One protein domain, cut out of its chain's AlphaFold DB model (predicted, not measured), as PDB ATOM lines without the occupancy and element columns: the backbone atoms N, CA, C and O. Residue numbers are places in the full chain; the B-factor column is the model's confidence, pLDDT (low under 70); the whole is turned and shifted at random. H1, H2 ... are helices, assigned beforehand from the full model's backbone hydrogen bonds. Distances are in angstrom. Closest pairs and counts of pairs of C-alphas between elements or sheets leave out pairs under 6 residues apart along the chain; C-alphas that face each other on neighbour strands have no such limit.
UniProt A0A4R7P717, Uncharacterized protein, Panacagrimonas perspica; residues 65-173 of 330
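What this domain is: This is residues 65 to 173 of the 330 residues of an uncharacterized protein of Panacagrimonas perspica (UniProt A0A4R7P717). What shape do the helices make? The hairpin of H3 and H4 forms the core, and H1 crosses it on one side. On the other side H7, the longest helix, crosses H3 and runs on past it, and short H5 packs on H4 and H7. What is it built of? The printed part has 109 residues with seven named helices, H1 to H7 along the chain, and no named strand: all helix. It is compact, with a radius of gyration of the C-alphas of 12.7 A and spans of 34 by 33 by 22 A.

Where its parts are: Where is the longest helix? H7, residues 155 to 173, runs 27.5 A from C-alpha 155 at (-0.896, -33.015, 28.341) to C-alpha 173 at (2.440, -58.741, 37.476). Where are the others? H3 is residues 101 to 113, 19.8 A; H4 is 118 to 135, 25.7 A; H1 is 69 to 82, 20.7 A. H2 is 93 to 96, H5 139 to 144 and H6 147 to 150.

How they stand to each other: What does H7 touch? It touches H3 with residues 157 to 165 alone, closest C-alphas Cys 103 and Leu 162, 4.9 A, at a steep tilt of 59 degrees. What touches H4? H3 does, at a shallow tilt of 28 degrees, opposite ways, closest C-alphas Ala 108 and Ile 121, 6.2 A. H1 does too, closest C-alphas Ile 78 and Glu 126, 4.6 A. Are the helix backbones complete? Every O i to N i+4 pair is within hydrogen-bond range in H4, H5 and H7, but 8 of 10 in H1 and 7 of 9 in H3; H2 and H6 are too short for such a pair.

The domain as a whole: How large is it? The two C-alphas farthest apart, those of Arg 84 and Glu 171, are 35.8 A apart. Is there a cut or low confidence? The printed part has no cut and no long link, and residues 83 to 89 have pLDDT under 70.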
ATOM      1  N   PHE A  65      -4.143 -54.618  40.165       91.00
ATOM      2  CA  PHE A  65      -3.759 -55.201  41.453       91.00
ATOM      3  C   PHE A  65      -2.248 -55.165  41.723       91.00
ATOM      4  O   PHE A  65      -1.785 -55.700  42.725       91.00
ATOM      5  N   HIS A  66      -1.456 -54.519  40.866       92.81
ATOM      6  CA  HIS A  66       0.006 -54.508  40.965       92.81
ATOM      7  C   HIS A  66       0.550 -53.084  41.077       92.81
ATOM      8  O   HIS A  66       1.453 -52.714  40.337       92.81
ATOM      9  N   TYR A  67       0.030 -52.255  41.981       89.12
ATOM     10  CA  TYR A  67       0.606 -50.931  42.279       89.12
ATOM     11  C   TYR A  67       1.502 -50.951  43.514       89.12
ATOM     12  O   TYR A  67       1.359 -51.812  44.382       89.12
ATOM     13  N   GLU A  68       2.426 -49.991  43.602       89.81
ATOM     14  CA  GLU A  68       3.252 -49.829  44.798       89.81
ATOM     15  C   GLU A  68       2.394 -49.348  45.968       89.81
ATOM     16  O   GLU A  68       1.556 -48.455  45.814       89.81
ATOM     17  N   LEU A  69       2.698 -49.822  47.178       89.44
ATOM     18  CA  LEU A  69       2.094 -49.274  48.398       89.44
ATOM     19  C   LEU A  69       2.306 -47.757  48.514       89.44
ATOM     20  O   LEU A  69       1.438 -47.049  49.016       89.44
ATOM     21  N   ALA A  70       3.433 -47.245  48.012       91.56
ATOM     22  CA  ALA A  70       3.718 -45.814  47.979       91.56
ATOM     23  C   ALA A  70       2.810 -45.031  47.011       91.56
ATOM     24  O   ALA A  70       2.493 -43.880  47.300       91.56
ATOM     25  N   ASP A  71       2.378 -45.630  45.893       92.81
ATOM     26  CA  ASP A  71       1.414 -45.001  44.976       92.81
ATOM     27  C   ASP A  71       0.043 -44.901  45.645       92.81
ATOM     28  O   ASP A  71      -0.558 -43.828  45.675       92.81
ATOM     29  N   LEU A  72      -0.404 -45.999  46.265       90.19
ATOM     30  CA  LEU A  72      -1.676 -46.061  46.986       90.19
ATOM     31  C   LEU A  72      -1.706 -45.081  48.167       90.19
ATOM     32  O   LEU A  72      -2.668 -44.332  48.336       90.19
ATOM     33  N   ALA A  73      -0.631 -45.033  48.957       90.25
ATOM     34  CA  ALA A  73      -0.512 -44.112  50.084       90.25
ATOM     35  C   ALA A  73      -0.506 -42.645  49.631       90.25
ATOM     36  O   ALA A  73      -1.146 -41.806  50.264       90.25
ATOM     37  N   PHE A  74       0.183 -42.331  48.529       94.25
ATOM     38  CA  PHE A  74       0.204 -40.978  47.977       94.25
ATOM     39  C   PHE A  74      -1.176 -40.563  47.454       94.25
ATOM     40  O   PHE A  74      -1.642 -39.469  47.770       94.25
ATOM     41  N   ALA A  75      -1.860 -41.451  46.726       93.25
ATOM     42  CA  ALA A  75      -3.223 -41.235  46.251       93.25
ATOM     43  C   ALA A  75      -4.201 -40.977  47.412       93.25
ATOM     44  O   ALA A  75      -4.945 -39.996  47.399       93.25
ATOM     45  N   ALA A  76      -4.150 -41.807  48.458       89.69
ATOM     46  CA  ALA A  76      -4.973 -41.625  49.650       89.69
ATOM     47  C   ALA A  76      -4.668 -40.298  50.369       89.69
ATOM     48  O   ALA A  76      -5.587 -39.626  50.842       89.69
ATOM     49  N   ALA A  77      -3.395 -39.892  50.432       91.19
ATOM     50  CA  ALA A  77      -2.988 -38.643  51.069       91.19
ATOM     51  C   ALA A  77      -3.588 -37.415  50.370       91.19
ATOM     52  O   ALA A  77      -4.172 -36.572  51.047       91.19
ATOM     53  N   ILE A  78      -3.520 -37.343  49.035       93.62
ATOM     54  CA  ILE A  78      -4.072 -36.202  48.283       93.62
ATOM     55  C   ILE A  78      -5.608 -36.204  48.228       93.62
ATOM     56  O   ILE A  78      -6.230 -35.157  48.059       93.62
ATOM     57  N   ALA A  79      -6.242 -37.370  48.385       90.62
ATOM     58  CA  ALA A  79      -7.697 -37.495  48.415       90.62
ATOM     59  C   ALA A  79      -8.300 -37.138  49.783       90.62
ATOM     60  O   ALA A  79      -9.429 -36.645  49.852       90.62
ATOM     61  N   ARG A  80      -7.555 -37.345  50.877       85.19
ATOM     62  CA  ARG A  80      -8.035 -37.161  52.256       85.19
ATOM     63  C   ARG A  80      -8.676 -35.790  52.531       85.19
ATOM     64  O   ARG A  80      -9.755 -35.791  53.123       85.19
ATOM     65  N   PRO A  81      -8.132 -34.640  52.081       80.06
ATOM     66  CA  PRO A  81      -8.749 -33.323  52.298       80.06
ATOM     67  C   PRO A  81     -10.099 -33.111  51.592       80.06
ATOM     68  O   PRO A  81     -10.704 -32.046  51.723       80.06
ATOM     69  N   SER A  82     -10.542 -34.074  50.784       71.06
ATOM     70  CA  SER A  82     -11.819 -34.044  50.062       71.06
ATOM     71  C   SER A  82     -12.878 -34.944  50.699       71.06
ATOM     72  O   SER A  82     -14.045 -34.886  50.309       71.06
ATOM     73  N   ALA A  83     -12.495 -35.760  51.680       64.88
ATOM     74  CA  ALA A  83     -13.410 -36.644  52.376       64.88
ATOM     75  C   ALA A  83     -14.286 -35.850  53.354       64.88
ATOM     76  O   ALA A  83     -13.793 -35.042  54.139       64.88
ATOM     77  N   ARG A  84     -15.603 -36.096  53.329       60.25
ATOM     78  CA  ARG A  84     -16.539 -35.487  54.294       60.25
ATOM     79  C   ARG A  84     -16.318 -35.999  55.722       60.25
ATOM     80  O   ARG A  84     -16.613 -35.283  56.669       60.25
ATOM     81  N   HIS A  85     -15.781 -37.212  55.853       54.22
ATOM     82  CA  HIS A  85     -15.351 -37.827  57.103       54.22
ATOM     83  C   HIS A  85     -13.965 -38.466  56.919       54.22
ATOM     84  O   HIS A  85     -13.700 -39.003  55.843       54.22
ATOM     85  N   PRO A  86     -13.094 -38.473  57.949       48.69
ATOM     86  CA  PRO A  86     -11.756 -39.072  57.870       48.69
ATOM     87  C   PRO A  86     -11.762 -40.556  57.489       48.69
ATOM     88  O   PRO A  86     -10.828 -41.025  56.849       48.69
ATOM     89  N   GLU A  87     -12.820 -41.283  57.852       46.66
ATOM     90  CA  GLU A  87     -13.001 -42.703  57.519       46.66
ATOM     91  C   GLU A  87     -13.598 -42.917  56.117       46.66
ATOM     92  O   GLU A  87     -13.508 -44.002  55.561       46.66
ATOM     93  N   SER A  88     -14.139 -41.862  55.497       53.34
ATOM     94  CA  SER A  88     -14.676 -41.866  54.128       53.34
ATOM     95  C   SER A  88     -13.641 -41.455  53.076       53.34
ATOM     96  O   SER A  88     -14.003 -41.184  51.934       53.34
ATOM     97  N   SER A  89     -12.361 -41.348  53.449       57.00
ATOM     98  CA  SER A  89     -11.275 -41.003  52.522       57.00
ATOM     99  C   SER A  89     -10.752 -42.194  51.718       57.00
ATOM    100  O   SER A  89      -9.721 -42.069  51.057       57.00
ATOM    101  N   SER A  90     -11.385 -43.364  51.821       71.62
ATOM    102  CA  SER A  90     -10.971 -44.553  51.086       71.62
ATOM    103  C   SER A  90     -11.296 -44.388  49.605       71.62
ATOM    104  O   SER A  90     -12.461 -44.269  49.229       71.62
ATOM    105  N   LEU A  91     -10.261 -44.393  48.771       85.56
ATOM    106  CA  LEU A  91     -10.433 -44.496  47.328       85.56
ATOM    107  C   LEU A  91     -10.889 -45.918  46.990       85.56
ATOM    108  O   LEU A  91     -10.311 -46.892  47.477       85.56
ATOM    109  N   SER A  92     -11.922 -46.029  46.158       86.25
ATOM    110  CA  SER A  92     -12.323 -47.320  45.602       86.25
ATOM    111  C   SER A  92     -11.278 -47.833  44.607       86.25
ATOM    112  O   SER A  92     -10.421 -47.081  44.132       86.25
ATOM    113  N   LEU A  93     -11.381 -49.106  44.224       86.44
ATOM    114  CA  LEU A  93     -10.569 -49.678  43.152       86.44
ATOM    115  C   LEU A  93     -10.753 -48.896  41.845       86.44
ATOM    116  O   LEU A  93      -9.779 -48.662  41.134       86.44
ATOM    117  N   VAL A  94     -11.980 -48.450  41.554       89.06
ATOM    118  CA  VAL A  94     -12.311 -47.620  40.384       89.06
ATOM    119  C   VAL A  94     -11.616 -46.262  40.462       89.06
ATOM    120  O   VAL A  94     -11.026 -45.819  39.479       89.06
ATOM    121  N   ASP A  95     -11.631 -45.607  41.627       91.06
ATOM    122  CA  ASP A  95     -10.938 -44.326  41.796       91.06
ATOM    123  C   ASP A  95      -9.428 -44.496  41.586       91.06
ATOM    124  O   ASP A  95      -8.806 -43.742  40.838       91.06
ATOM    125  N   LEU A  96      -8.839 -45.528  42.197       90.12
ATOM    126  CA  LEU A  96      -7.419 -45.836  42.056       90.12
ATOM    127  C   LEU A  96      -7.038 -46.094  40.595       90.12
ATOM    128  O   LEU A  96      -6.038 -45.558  40.123       90.12
ATOM    129  N   THR A  97      -7.830 -46.893  39.883       89.44
ATOM    130  CA  THR A  97      -7.439 -47.464  38.588       89.44
ATOM    131  C   THR A  97      -8.036 -46.714  37.408       89.44
ATOM    132  O   THR A  97      -7.310 -46.042  36.680       89.44
ATOM    133  N   GLU A  98      -9.349 -46.786  37.230       90.19
ATOM    134  CA  GLU A  98     -10.067 -46.209  36.090       90.19
ATOM    135  C   GLU A  98     -10.045 -44.681  36.103       90.19
ATOM    136  O   GLU A  98      -9.969 -44.059  35.048       90.19
ATOM    137  N   ARG A  99     -10.044 -44.065  37.293       93.38
ATOM    138  CA  ARG A  99      -9.869 -42.611  37.438       93.38
ATOM    139  C   ARG A  99      -8.421 -42.208  37.675       93.38
ATOM    140  O   ARG A  99      -8.183 -41.055  38.005       93.38
ATOM    141  N   ALA A 100      -7.467 -43.118  37.483       94.94
ATOM    142  CA  ALA A 100      -6.038 -42.825  37.405       94.94
ATOM    143  C   ALA A 100      -5.383 -42.220  38.665       94.94
ATOM    144  O   ALA A 100      -4.282 -41.682  38.572       94.94
ATOM    145  N   PHE A 101      -5.969 -42.340  39.862       95.00
ATOM    146  CA  PHE A 101      -5.327 -41.814  41.080       95.00
ATOM    147  C   PHE A 101      -3.949 -42.443  41.362       95.00
ATOM    148  O   PHE A 101      -3.076 -41.794  41.939       95.00
ATOM    149  N   VAL A 102      -3.710 -43.674  40.901       92.06
ATOM    150  CA  VAL A 102      -2.407 -44.363  40.994       92.06
ATOM    151  C   VAL A 102      -1.257 -43.630  40.295       92.06
ATOM    152  O   VAL A 102      -0.101 -43.854  40.647       92.06
ATOM    153  N   CYS A 103      -1.522 -42.732  39.335       95.25
ATOM    154  CA  CYS A 103      -0.462 -41.986  38.646       95.25
ATOM    155  C   CYS A 103       0.030 -40.758  39.430       95.25
ATOM    156  O   CYS A 103       1.052 -40.165  39.077       95.25
ATOM    157  N   ALA A 104      -0.657 -40.376  40.511       96.94
ATOM    158  CA  ALA A 104      -0.414 -39.122  41.218       96.94
ATOM    159  C   ALA A 104       1.031 -38.958  41.711       96.94
ATOM    160  O   ALA A 104       1.595 -37.864  41.634       96.94
ATOM    161  N   ARG A 105       1.672 -40.042  42.164       97.19
ATOM    162  CA  ARG A 105       3.074 -39.996  42.607       97.19
ATOM    163  C   ARG A 105       4.048 -39.813  41.436       97.19
ATOM    164  O   ARG A 105       5.056 -39.116  41.594       97.19
ATOM    165  N   ASN A 106       3.743 -40.370  40.264       96.81
ATOM    166  CA  ASN A 106       4.524 -40.147  39.044       96.81
ATOM    167  C   ASN A 106       4.409 -38.690  38.589       96.81
ATOM    168  O   ASN A 106       5.431 -38.058  38.324       96.81
ATOM    169  N   LEU A 107       3.197 -38.122  38.604       97.56
ATOM    170  CA  LEU A 107       2.975 -36.702  38.314       97.56
ATOM    171  C   LEU A 107       3.734 -35.796  39.284       97.56
ATOM    172  O   LEU A 107       4.434 -34.881  38.857       97.56
ATOM    173  N   ALA A 108       3.669 -36.086  40.586       97.94
ATOM    174  CA  ALA A 108       4.446 -35.361  41.584       97.94
ATOM    175  C   ALA A 108       5.953 -35.420  41.284       97.94
ATOM    176  O   ALA A 108       6.656 -34.420  41.408       97.94
ATOM    177  N   SER A 109       6.459 -36.578  40.862       97.25
ATOM    178  CA  SER A 109       7.875 -36.757  40.527       97.25
ATOM    179  C   SER A 109       8.270 -35.983  39.264       97.25
ATOM    180  O   SER A 109       9.307 -35.320  39.263       97.25
ATOM    181  N   ALA A 110       7.415 -35.977  38.239       97.44
ATOM    182  CA  ALA A 110       7.606 -35.186  37.025       97.44
ATOM    183  C   ALA A 110       7.617 -33.673  37.316       97.44
ATOM    184  O   ALA A 110       8.488 -32.955  36.827       97.44
ATOM    185  N   LEU A 111       6.718 -33.185  38.177       98.06
ATOM    186  CA  LEU A 111       6.692 -31.778  38.599       98.06
ATOM    187  C   LEU A 111       7.961 -31.379  39.364       98.06
ATOM    188  O   LEU A 111       8.540 -30.327  39.081       98.06
ATOM    189  N   ARG A 112       8.440 -32.230  40.286       97.75
ATOM    190  CA  ARG A 112       9.712 -31.994  40.997       97.75
ATOM    191  C   ARG A 112      10.886 -31.906  40.026       97.75
ATOM    192  O   ARG A 112      11.709 -31.004  40.156       97.75
ATOM    193  N   ALA A 113      10.939 -32.787  39.027       97.50
ATOM    194  CA  ALA A 113      11.989 -32.774  38.007       97.50
ATOM    195  C   ALA A 113      11.990 -31.481  37.165       97.50
ATOM    196  O   ALA A 113      13.035 -31.063  36.675       97.50
ATOM    197  N   ARG A 114      10.838 -30.807  37.044       97.25
ATOM    198  CA  ARG A 114      10.692 -29.492  36.394       97.25
ATOM    199  C   ARG A 114      10.886 -28.311  37.357       97.25
ATOM    200  O   ARG A 114      10.578 -27.174  36.996       97.25
ATOM    201  N   GLY A 115      11.384 -28.558  38.570       96.50
ATOM    202  CA  GLY A 115      11.699 -27.529  39.563       96.50
ATOM    203  C   GLY A 115      10.476 -26.936  40.265       96.50
ATOM    204  O   GLY A 115      10.503 -25.761  40.634       96.50
ATOM    205  N   GLU A 116       9.382 -27.691  40.395       97.19
ATOM    206  CA  GLU A 116       8.251 -27.286  41.231       97.19
ATOM    207  C   GLU A 116       8.475 -27.674  42.700       97.19
ATOM    208  O   GLU A 116       9.078 -28.701  43.017       97.19
ATOM    209  N   THR A 117       8.001 -26.825  43.608       96.94
ATOM    210  CA  THR A 117       8.170 -27.029  45.055       96.94
ATOM    211  C   THR A 117       7.189 -28.066  45.597       96.94
ATOM    212  O   THR A 117       6.072 -28.190  45.096       96.94
ATOM    213  N   GLN A 118       7.579 -28.778  46.657       95.69
ATOM    214  CA  GLN A 118       6.743 -29.805  47.289       95.69
ATOM    215  C   GLN A 118       5.352 -29.279  47.678       95.69
ATOM    216  O   GLN A 118       4.360 -29.945  47.386       95.69
ATOM    217  N   ASP A 119       5.275 -28.090  48.277       96.50
ATOM    218  CA  ASP A 119       4.011 -27.508  48.743       96.50
ATOM    219  C   ASP A 119       3.062 -27.223  47.578       96.50
ATOM    220  O   ASP A 119       1.908 -27.644  47.600       96.50
ATOM    221  N   LYS A 120       3.566 -26.601  46.504       96.69
ATOM    222  CA  LYS A 120       2.768 -26.320  45.300       96.69
ATOM    223  C   LYS A 120       2.309 -27.592  44.593       96.69
ATOM    224  O   LYS A 120       1.203 -27.620  44.057       96.69
ATOM    225  N   ILE A 121       3.137 -28.640  44.592       97.75
ATOM    226  CA  ILE A 121       2.764 -29.949  44.045       97.75
ATOM    227  C   ILE A 121       1.599 -30.535  44.837       97.75
ATOM    228  O   ILE A 121       0.596 -30.909  44.236       97.75
ATOM    229  N   LEU A 122       1.716 -30.608  46.164       97.00
ATOM    230  CA  LEU A 122       0.657 -31.167  47.004       97.00
ATOM    231  C   LEU A 122      -0.635 -30.361  46.866       97.00
ATOM    232  O   LEU A 122      -1.677 -30.938  46.582       97.00
ATOM    233  N   GLU A 123      -0.555 -29.033  46.942       96.62
ATOM    234  CA  GLU A 123      -1.716 -28.149  46.815       96.62
ATOM    235  C   GLU A 123      -2.432 -28.320  45.461       96.62
ATOM    236  O   GLU A 123      -3.663 -28.332  45.386       96.62
ATOM    237  N   ALA A 124      -1.676 -28.473  44.368       97.50
ATOM    238  CA  ALA A 124      -2.240 -28.714  43.044       97.50
ATOM    239  C   ALA A 124      -2.898 -30.098  42.938       97.50
ATOM    240  O   ALA A 124      -4.030 -30.203  42.466       97.50
ATOM    241  N   LEU A 125      -2.222 -31.154  43.396       97.69
ATOM    242  CA  LEU A 125      -2.739 -32.521  43.296       97.69
ATOM    243  C   LEU A 125      -3.915 -32.771  44.252       97.69
ATOM    244  O   LEU A 125      -4.836 -33.494  43.887       97.69
ATOM    245  N   GLU A 126      -3.958 -32.130  45.421       96.69
ATOM    246  CA  GLU A 126      -5.123 -32.147  46.318       96.69
ATOM    247  C   GLU A 126      -6.338 -31.453  45.687       96.69
ATOM    248  O   GLU A 126      -7.461 -31.960  45.762       96.69
ATOM    249  N   ARG A 127      -6.135 -30.311  45.012       96.25
ATOM    250  CA  ARG A 127      -7.206 -29.645  44.249       96.25
ATOM    251  C   ARG A 127      -7.708 -30.505  43.095       96.25
ATOM    252  O   ARG A 127      -8.922 -30.613  42.915       96.25
ATOM    253  N   ALA A 128      -6.798 -31.140  42.357       96.69
ATOM    254  CA  ALA A 128      -7.144 -32.079  41.295       96.69
ATOM    255  C   ALA A 128      -7.944 -33.270  41.836       96.69
ATOM    256  O   ALA A 128      -9.006 -33.587  41.307       96.69
ATOM    257  N   ALA A 129      -7.485 -33.874  42.936       95.75
ATOM    258  CA  ALA A 129      -8.169 -34.973  43.609       95.75
ATOM    259  C   ALA A 129      -9.587 -34.576  44.032       95.75
ATOM    260  O   ALA A 129     -10.542 -35.308  43.776       95.75
ATOM    261  N   ARG A 130      -9.749 -33.384  44.622       94.19
ATOM    262  CA  ARG A 130     -11.061 -32.852  45.007       94.19
ATOM    263  C   ARG A 130     -11.998 -32.701  43.815       94.19
ATOM    264  O   ARG A 130     -13.160 -33.091  43.917       94.19
ATOM    265  N   ALA A 131     -11.512 -32.124  42.719       93.69
ATOM    266  CA  ALA A 131     -12.296 -31.940  41.502       93.69
ATOM    267  C   ALA A 131     -12.711 -33.295  40.907       93.69
ATOM    268  O   ALA A 131     -13.902 -33.536  40.720       93.69
ATOM    269  N   ALA A 132     -11.755 -34.214  40.739       94.69
ATOM    270  CA  ALA A 132     -11.991 -35.555  40.208       94.69
ATOM    271  C   ALA A 132     -13.022 -36.341  41.033       94.69
ATOM    272  O   ALA A 132     -13.946 -36.927  40.471       94.69
ATOM    273  N   LEU A 133     -12.930 -36.310  42.368       91.75
ATOM    274  CA  LEU A 133     -13.891 -36.991  43.245       91.75
ATOM    275  C   LEU A 133     -15.278 -36.343  43.208       91.75
ATOM    276  O   LEU A 133     -16.285 -37.050  43.167       91.75
ATOM    277  N   LYS A 134     -15.345 -35.005  43.212       90.94
ATOM    278  CA  LYS A 134     -16.613 -34.262  43.169       90.94
ATOM    279  C   LYS A 134     -17.368 -34.512  41.862       90.94
ATOM    280  O   LYS A 134     -18.584 -34.672  41.888       90.94
ATOM    281  N   GLU A 135     -16.651 -34.525  40.746       92.00
ATOM    282  CA  GLU A 135     -17.218 -34.637  39.397       92.00
ATOM    283  C   GLU A 135     -17.273 -36.083  38.893       92.00
ATOM    284  O   GLU A 135     -17.840 -36.342  37.837       92.00
ATOM    285  N   ARG A 136     -16.716 -37.034  39.658       89.94
ATOM    286  CA  ARG A 136     -16.511 -38.434  39.253       89.94
ATOM    287  C   ARG A 136     -15.745 -38.553  37.926       89.94
ATOM    288  O   ARG A 136     -16.058 -39.405  37.100       89.94
ATOM    289  N   ALA A 137     -14.741 -37.698  37.745       93.25
ATOM    290  CA  ALA A 137     -13.913 -37.605  36.544       93.25
ATOM    291  C   ALA A 137     -12.530 -38.258  36.734       93.25
ATOM    292  O   ALA A 137     -12.145 -38.616  37.851       93.25
ATOM    293  N   GLY A 138     -11.778 -38.395  35.638       95.69
ATOM    294  CA  GLY A 138     -10.387 -38.857  35.657       95.69
ATOM    295  C   GLY A 138      -9.460 -37.866  36.366       95.69
ATOM    296  O   GLY A 138      -9.510 -36.655  36.124       95.69
ATOM    297  N   PHE A 139      -8.618 -38.377  37.265       96.62
ATOM    298  CA  PHE A 139      -7.644 -37.589  38.014       96.62
ATOM    299  C   PHE A 139      -6.585 -36.962  37.111       96.62
ATOM    300  O   PHE A 139      -6.187 -35.825  37.337       96.62
ATOM    301  N   ASP A 140      -6.149 -37.679  36.082       95.12
ATOM    302  CA  ASP A 140      -5.216 -37.217  35.060       95.12
ATOM    303  C   ASP A 140      -5.716 -35.937  34.370       95.12
ATOM    304  O   ASP A 140      -5.003 -34.931  34.335       95.12
ATOM    305  N   ALA A 141      -6.974 -35.921  33.922       95.12
ATOM    306  CA  ALA A 141      -7.589 -34.741  33.321       95.12
ATOM    307  C   ALA A 141      -7.743 -33.594  34.336       95.12
ATOM    308  O   ALA A 141      -7.398 -32.445  34.045       95.12
ATOM    309  N   ALA A 142      -8.203 -33.902  35.553       96.56
ATOM    310  CA  ALA A 142      -8.346 -32.913  36.622       96.56
ATOM    311  C   ALA A 142      -6.997 -32.306  37.051       96.56
ATOM    312  O   ALA A 142      -6.935 -31.124  37.404       96.56
ATOM    313  N   ALA A 143      -5.923 -33.099  37.011       97.00
ATOM    314  CA  ALA A 143      -4.558 -32.674  37.289       97.00
ATOM    315  C   ALA A 143      -4.014 -31.799  36.160       97.00
ATOM    316  O   ALA A 143      -3.488 -30.726  36.443       97.00
ATOM    317  N   ALA A 144      -4.201 -32.193  34.897       96.38
ATOM    318  CA  ALA A 144      -3.800 -31.393  33.738       96.38
ATOM    319  C   ALA A 144      -4.468 -30.006  33.717       96.38
ATOM    320  O   ALA A 144      -3.857 -29.036  33.278       96.38
ATOM    321  N   ALA A 145      -5.695 -29.894  34.234       96.06
ATOM    322  CA  ALA A 145      -6.412 -28.625  34.348       96.06
ATOM    323  C   ALA A 145      -5.887 -27.700  35.466       96.06
ATOM    324  O   ALA A 145      -6.262 -26.526  35.515       96.06
ATOM    325  N   GLN A 146      -5.034 -28.184  36.378       96.69
ATOM    326  CA  GLN A 146      -4.484 -27.341  37.441       96.69
ATOM    327  C   GLN A 146      -3.424 -26.385  36.878       96.69
ATOM    328  O   GLN A 146      -2.445 -26.854  36.293       96.69
ATOM    329  N   PRO A 147      -3.505 -25.065  37.141       95.31
ATOM    330  CA  PRO A 147      -2.543 -24.099  36.607       95.31
ATOM    331  C   PRO A 147      -1.082 -24.414  36.951       95.31
ATOM    332  O   PRO A 147      -0.205 -24.276  36.105       95.31
ATOM    333  N   ALA A 148      -0.814 -24.883  38.174       92.56
ATOM    334  CA  ALA A 148       0.535 -25.252  38.608       92.56
ATOM    335  C   ALA A 148       1.089 -26.487  37.874       92.56
ATOM    336  O   ALA A 148       2.297 -26.591  37.681       92.56
ATOM    337  N   VAL A 149       0.214 -27.402  37.441       96.88
ATOM    338  CA  VAL A 149       0.600 -28.567  36.637       96.88
ATOM    339  C   VAL A 149       0.819 -28.136  35.189       96.88
ATOM    340  O   VAL A 149       1.911 -28.337  34.665       96.88
ATOM    341  N   ALA A 150      -0.159 -27.456  34.584       96.38
ATOM    342  CA  ALA A 150      -0.108 -26.994  33.196       96.38
ATOM    343  C   ALA A 150       1.062 -26.033  32.905       96.38
ATOM    344  O   ALA A 150       1.587 -26.003  31.796       96.38
ATOM    345  N   ALA A 151       1.505 -25.260  33.903       96.25
ATOM    346  CA  ALA A 151       2.664 -24.377  33.773       96.25
ATOM    347  C   ALA A 151       4.002 -25.128  33.641       96.25
ATOM    348  O   ALA A 151       5.000 -24.532  33.233       96.25
ATOM    349  N   ARG A 152       4.056 -26.409  34.028       96.94
ATOM    350  CA  ARG A 152       5.293 -27.209  34.091       96.94
ATOM    351  C   ARG A 152       5.265 -28.442  33.196       96.94
ATOM    352  O   ARG A 152       6.328 -28.878  32.757       96.94
ATOM    353  N   LEU A 153       4.082 -29.008  32.980       97.19
ATOM    354  CA  LEU A 153       3.837 -30.259  32.279       97.19
ATOM    355  C   LEU A 153       2.758 -30.040  31.216       97.19
ATOM    356  O   LEU A 153       1.696 -29.487  31.502       97.19
ATOM    357  N   GLY A 154       3.024 -30.496  29.996       94.88
ATOM    358  CA  GLY A 154       2.014 -30.578  28.950       94.88
ATOM    359  C   GLY A 154       1.111 -31.799  29.134       94.88
ATOM    360  O   GLY A 154       1.400 -32.706  29.914       94.88
ATOM    361  N   VAL A 155       0.034 -31.866  28.347       91.75
ATOM    362  CA  VAL A 155      -0.896 -33.015  28.341       91.75
ATOM    363  C   VAL A 155      -0.163 -34.340  28.090       91.75
ATOM    364  O   VAL A 155      -0.474 -35.346  28.719       91.75
ATOM    365  N   ALA A 156       0.855 -34.331  27.223       94.69
ATOM    366  CA  ALA A 156       1.677 -35.506  26.944       94.69
ATOM    367  C   ALA A 156       2.494 -35.975  28.161       94.69
ATOM    368  O   ALA A 156       2.598 -37.178  28.384       94.69
ATOM    369  N   ASP A 157       3.033 -35.058  28.975       96.75
ATOM    370  CA  ASP A 157       3.751 -35.427  30.201       96.75
ATOM    371  C   ASP A 157       2.793 -36.069  31.227       96.75
ATOM    372  O   ASP A 157       3.168 -37.000  31.941       96.75
ATOM    373  N   VAL A 158       1.544 -35.587  31.298       95.50
ATOM    374  CA  VAL A 158       0.520 -36.137  32.200       95.50
ATOM    375  C   VAL A 158       0.092 -37.539  31.768       95.50
ATOM    376  O   VAL A 158       0.044 -38.447  32.601       95.50
ATOM    377  N   ALA A 159      -0.168 -37.728  30.471       94.00
ATOM    378  CA  ALA A 159      -0.488 -39.035  29.901       94.00
ATOM    379  C   ALA A 159       0.649 -40.041  30.140       94.00
ATOM    380  O   ALA A 159       0.408 -41.154  30.603       94.00
ATOM    381  N   GLU A 160       1.900 -39.620  29.939       95.94
ATOM    382  CA  GLU A 160       3.063 -40.472  30.183       95.94
ATOM    383  C   GLU A 160       3.200 -40.876  31.661       95.94
ATOM    384  O   GLU A 160       3.593 -42.003  31.955       95.94
ATOM    385  N   ALA A 161       2.826 -40.021  32.620       95.31
ATOM    386  CA  ALA A 161       2.835 -40.394  34.037       95.31
ATOM    387  C   ALA A 161       1.828 -41.515  34.365       95.31
ATOM    388  O   ALA A 161       2.130 -42.391  35.189       95.31
ATOM    389  N   LEU A 162       0.654 -41.498  33.722       93.50
ATOM    390  CA  LEU A 162      -0.339 -42.571  33.806       93.50
ATOM    391  C   LEU A 162       0.167 -43.843  33.124       93.50
ATOM    392  O   LEU A 162       0.192 -44.906  33.753       93.50
ATOM    393  N   ASP A 163       0.646 -43.734  31.888       94.62
ATOM    394  CA  ASP A 163       1.162 -44.879  31.142       94.62
ATOM    395  C   ASP A 163       2.339 -45.538  31.870       94.62
ATOM    396  O   ASP A 163       2.406 -46.765  31.961       94.62
ATOM    397  N   ALA A 164       3.229 -44.752  32.481       94.81
ATOM    398  CA  ALA A 164       4.315 -45.259  33.311       94.81
ATOM    399  C   ALA A 164       3.807 -46.054  34.526       94.81
ATOM    400  O   ALA A 164       4.360 -47.115  34.830       94.81
ATOM    401  N   ALA A 165       2.741 -45.598  35.194       92.94
ATOM    402  CA  ALA A 165       2.142 -46.326  36.316       92.94
ATOM    403  C   ALA A 165       1.564 -47.678  35.861       92.94
ATOM    404  O   ALA A 165       1.805 -48.704  36.501       92.94
ATOM    405  N   VAL A 166       0.864 -47.699  34.720       93.50
ATOM    406  CA  VAL A 166       0.285 -48.922  34.136       93.50
ATOM    407  C   VAL A 166       1.371 -49.887  33.657       93.50
ATOM    408  O   VAL A 166       1.281 -51.090  33.916       93.50
ATOM    409  N   ARG A 167       2.422 -49.390  32.990       95.25
ATOM    410  CA  ARG A 167       3.570 -50.207  32.561       95.25
ATOM    411  C   ARG A 167       4.291 -50.821  33.759       95.25
ATOM    412  O   ARG A 167       4.549 -52.021  33.745       95.25
ATOM    413  N   GLY A 168       4.539 -50.040  34.813       94.94
ATOM    414  CA  GLY A 168       5.128 -50.550  36.054       94.94
ATOM    415  C   GLY A 168       4.275 -51.646  36.697       94.94
ATOM    416  O   GLY A 168       4.802 -52.663  37.142       94.94
ATOM    417  N   ALA A 169       2.951 -51.490  36.679       94.38
ATOM    418  CA  ALA A 169       2.046 -52.502  37.207       94.38
ATOM    419  C   ALA A 169       2.039 -53.802  36.385       94.38
ATOM    420  O   ALA A 169       2.065 -54.893  36.955       94.38
ATOM    421  N   ARG A 170       2.092 -53.708  35.050       95.25
ATOM    422  CA  ARG A 170       2.258 -54.875  34.162       95.25
ATOM    423  C   ARG A 170       3.573 -55.614  34.407       95.25
ATOM    424  O   ARG A 170       3.586 -56.846  34.423       95.25
ATOM    425  N   GLU A 171       4.663 -54.877  34.612       95.88
ATOM    426  CA  GLU A 171       5.968 -55.483  34.896       95.88
ATOM    427  C   GLU A 171       5.959 -56.206  36.244       95.88
ATOM    428  O   GLU A 171       6.436 -57.336  36.329       95.88
ATOM    429  N   ARG A 172       5.349 -55.622  37.283       94.75
ATOM    430  CA  ARG A 172       5.186 -56.290  38.584       94.75
ATOM    431  C   ARG A 172       4.340 -57.560  38.489       94.75
ATOM    432  O   ARG A 172       4.755 -58.588  39.018       94.75
ATOM    433  N   GLY A 173       3.232 -57.535  37.746       94.75
ATOM    434  CA  GLY A 173       2.440 -58.741  37.476       94.75
ATOM    435  C   GLY A 173       3.244 -59.833  36.757       94.75
ATOM    436  O   GLY A 173       3.192 -61.004  37.129       94.75
TER     437      GLY A 173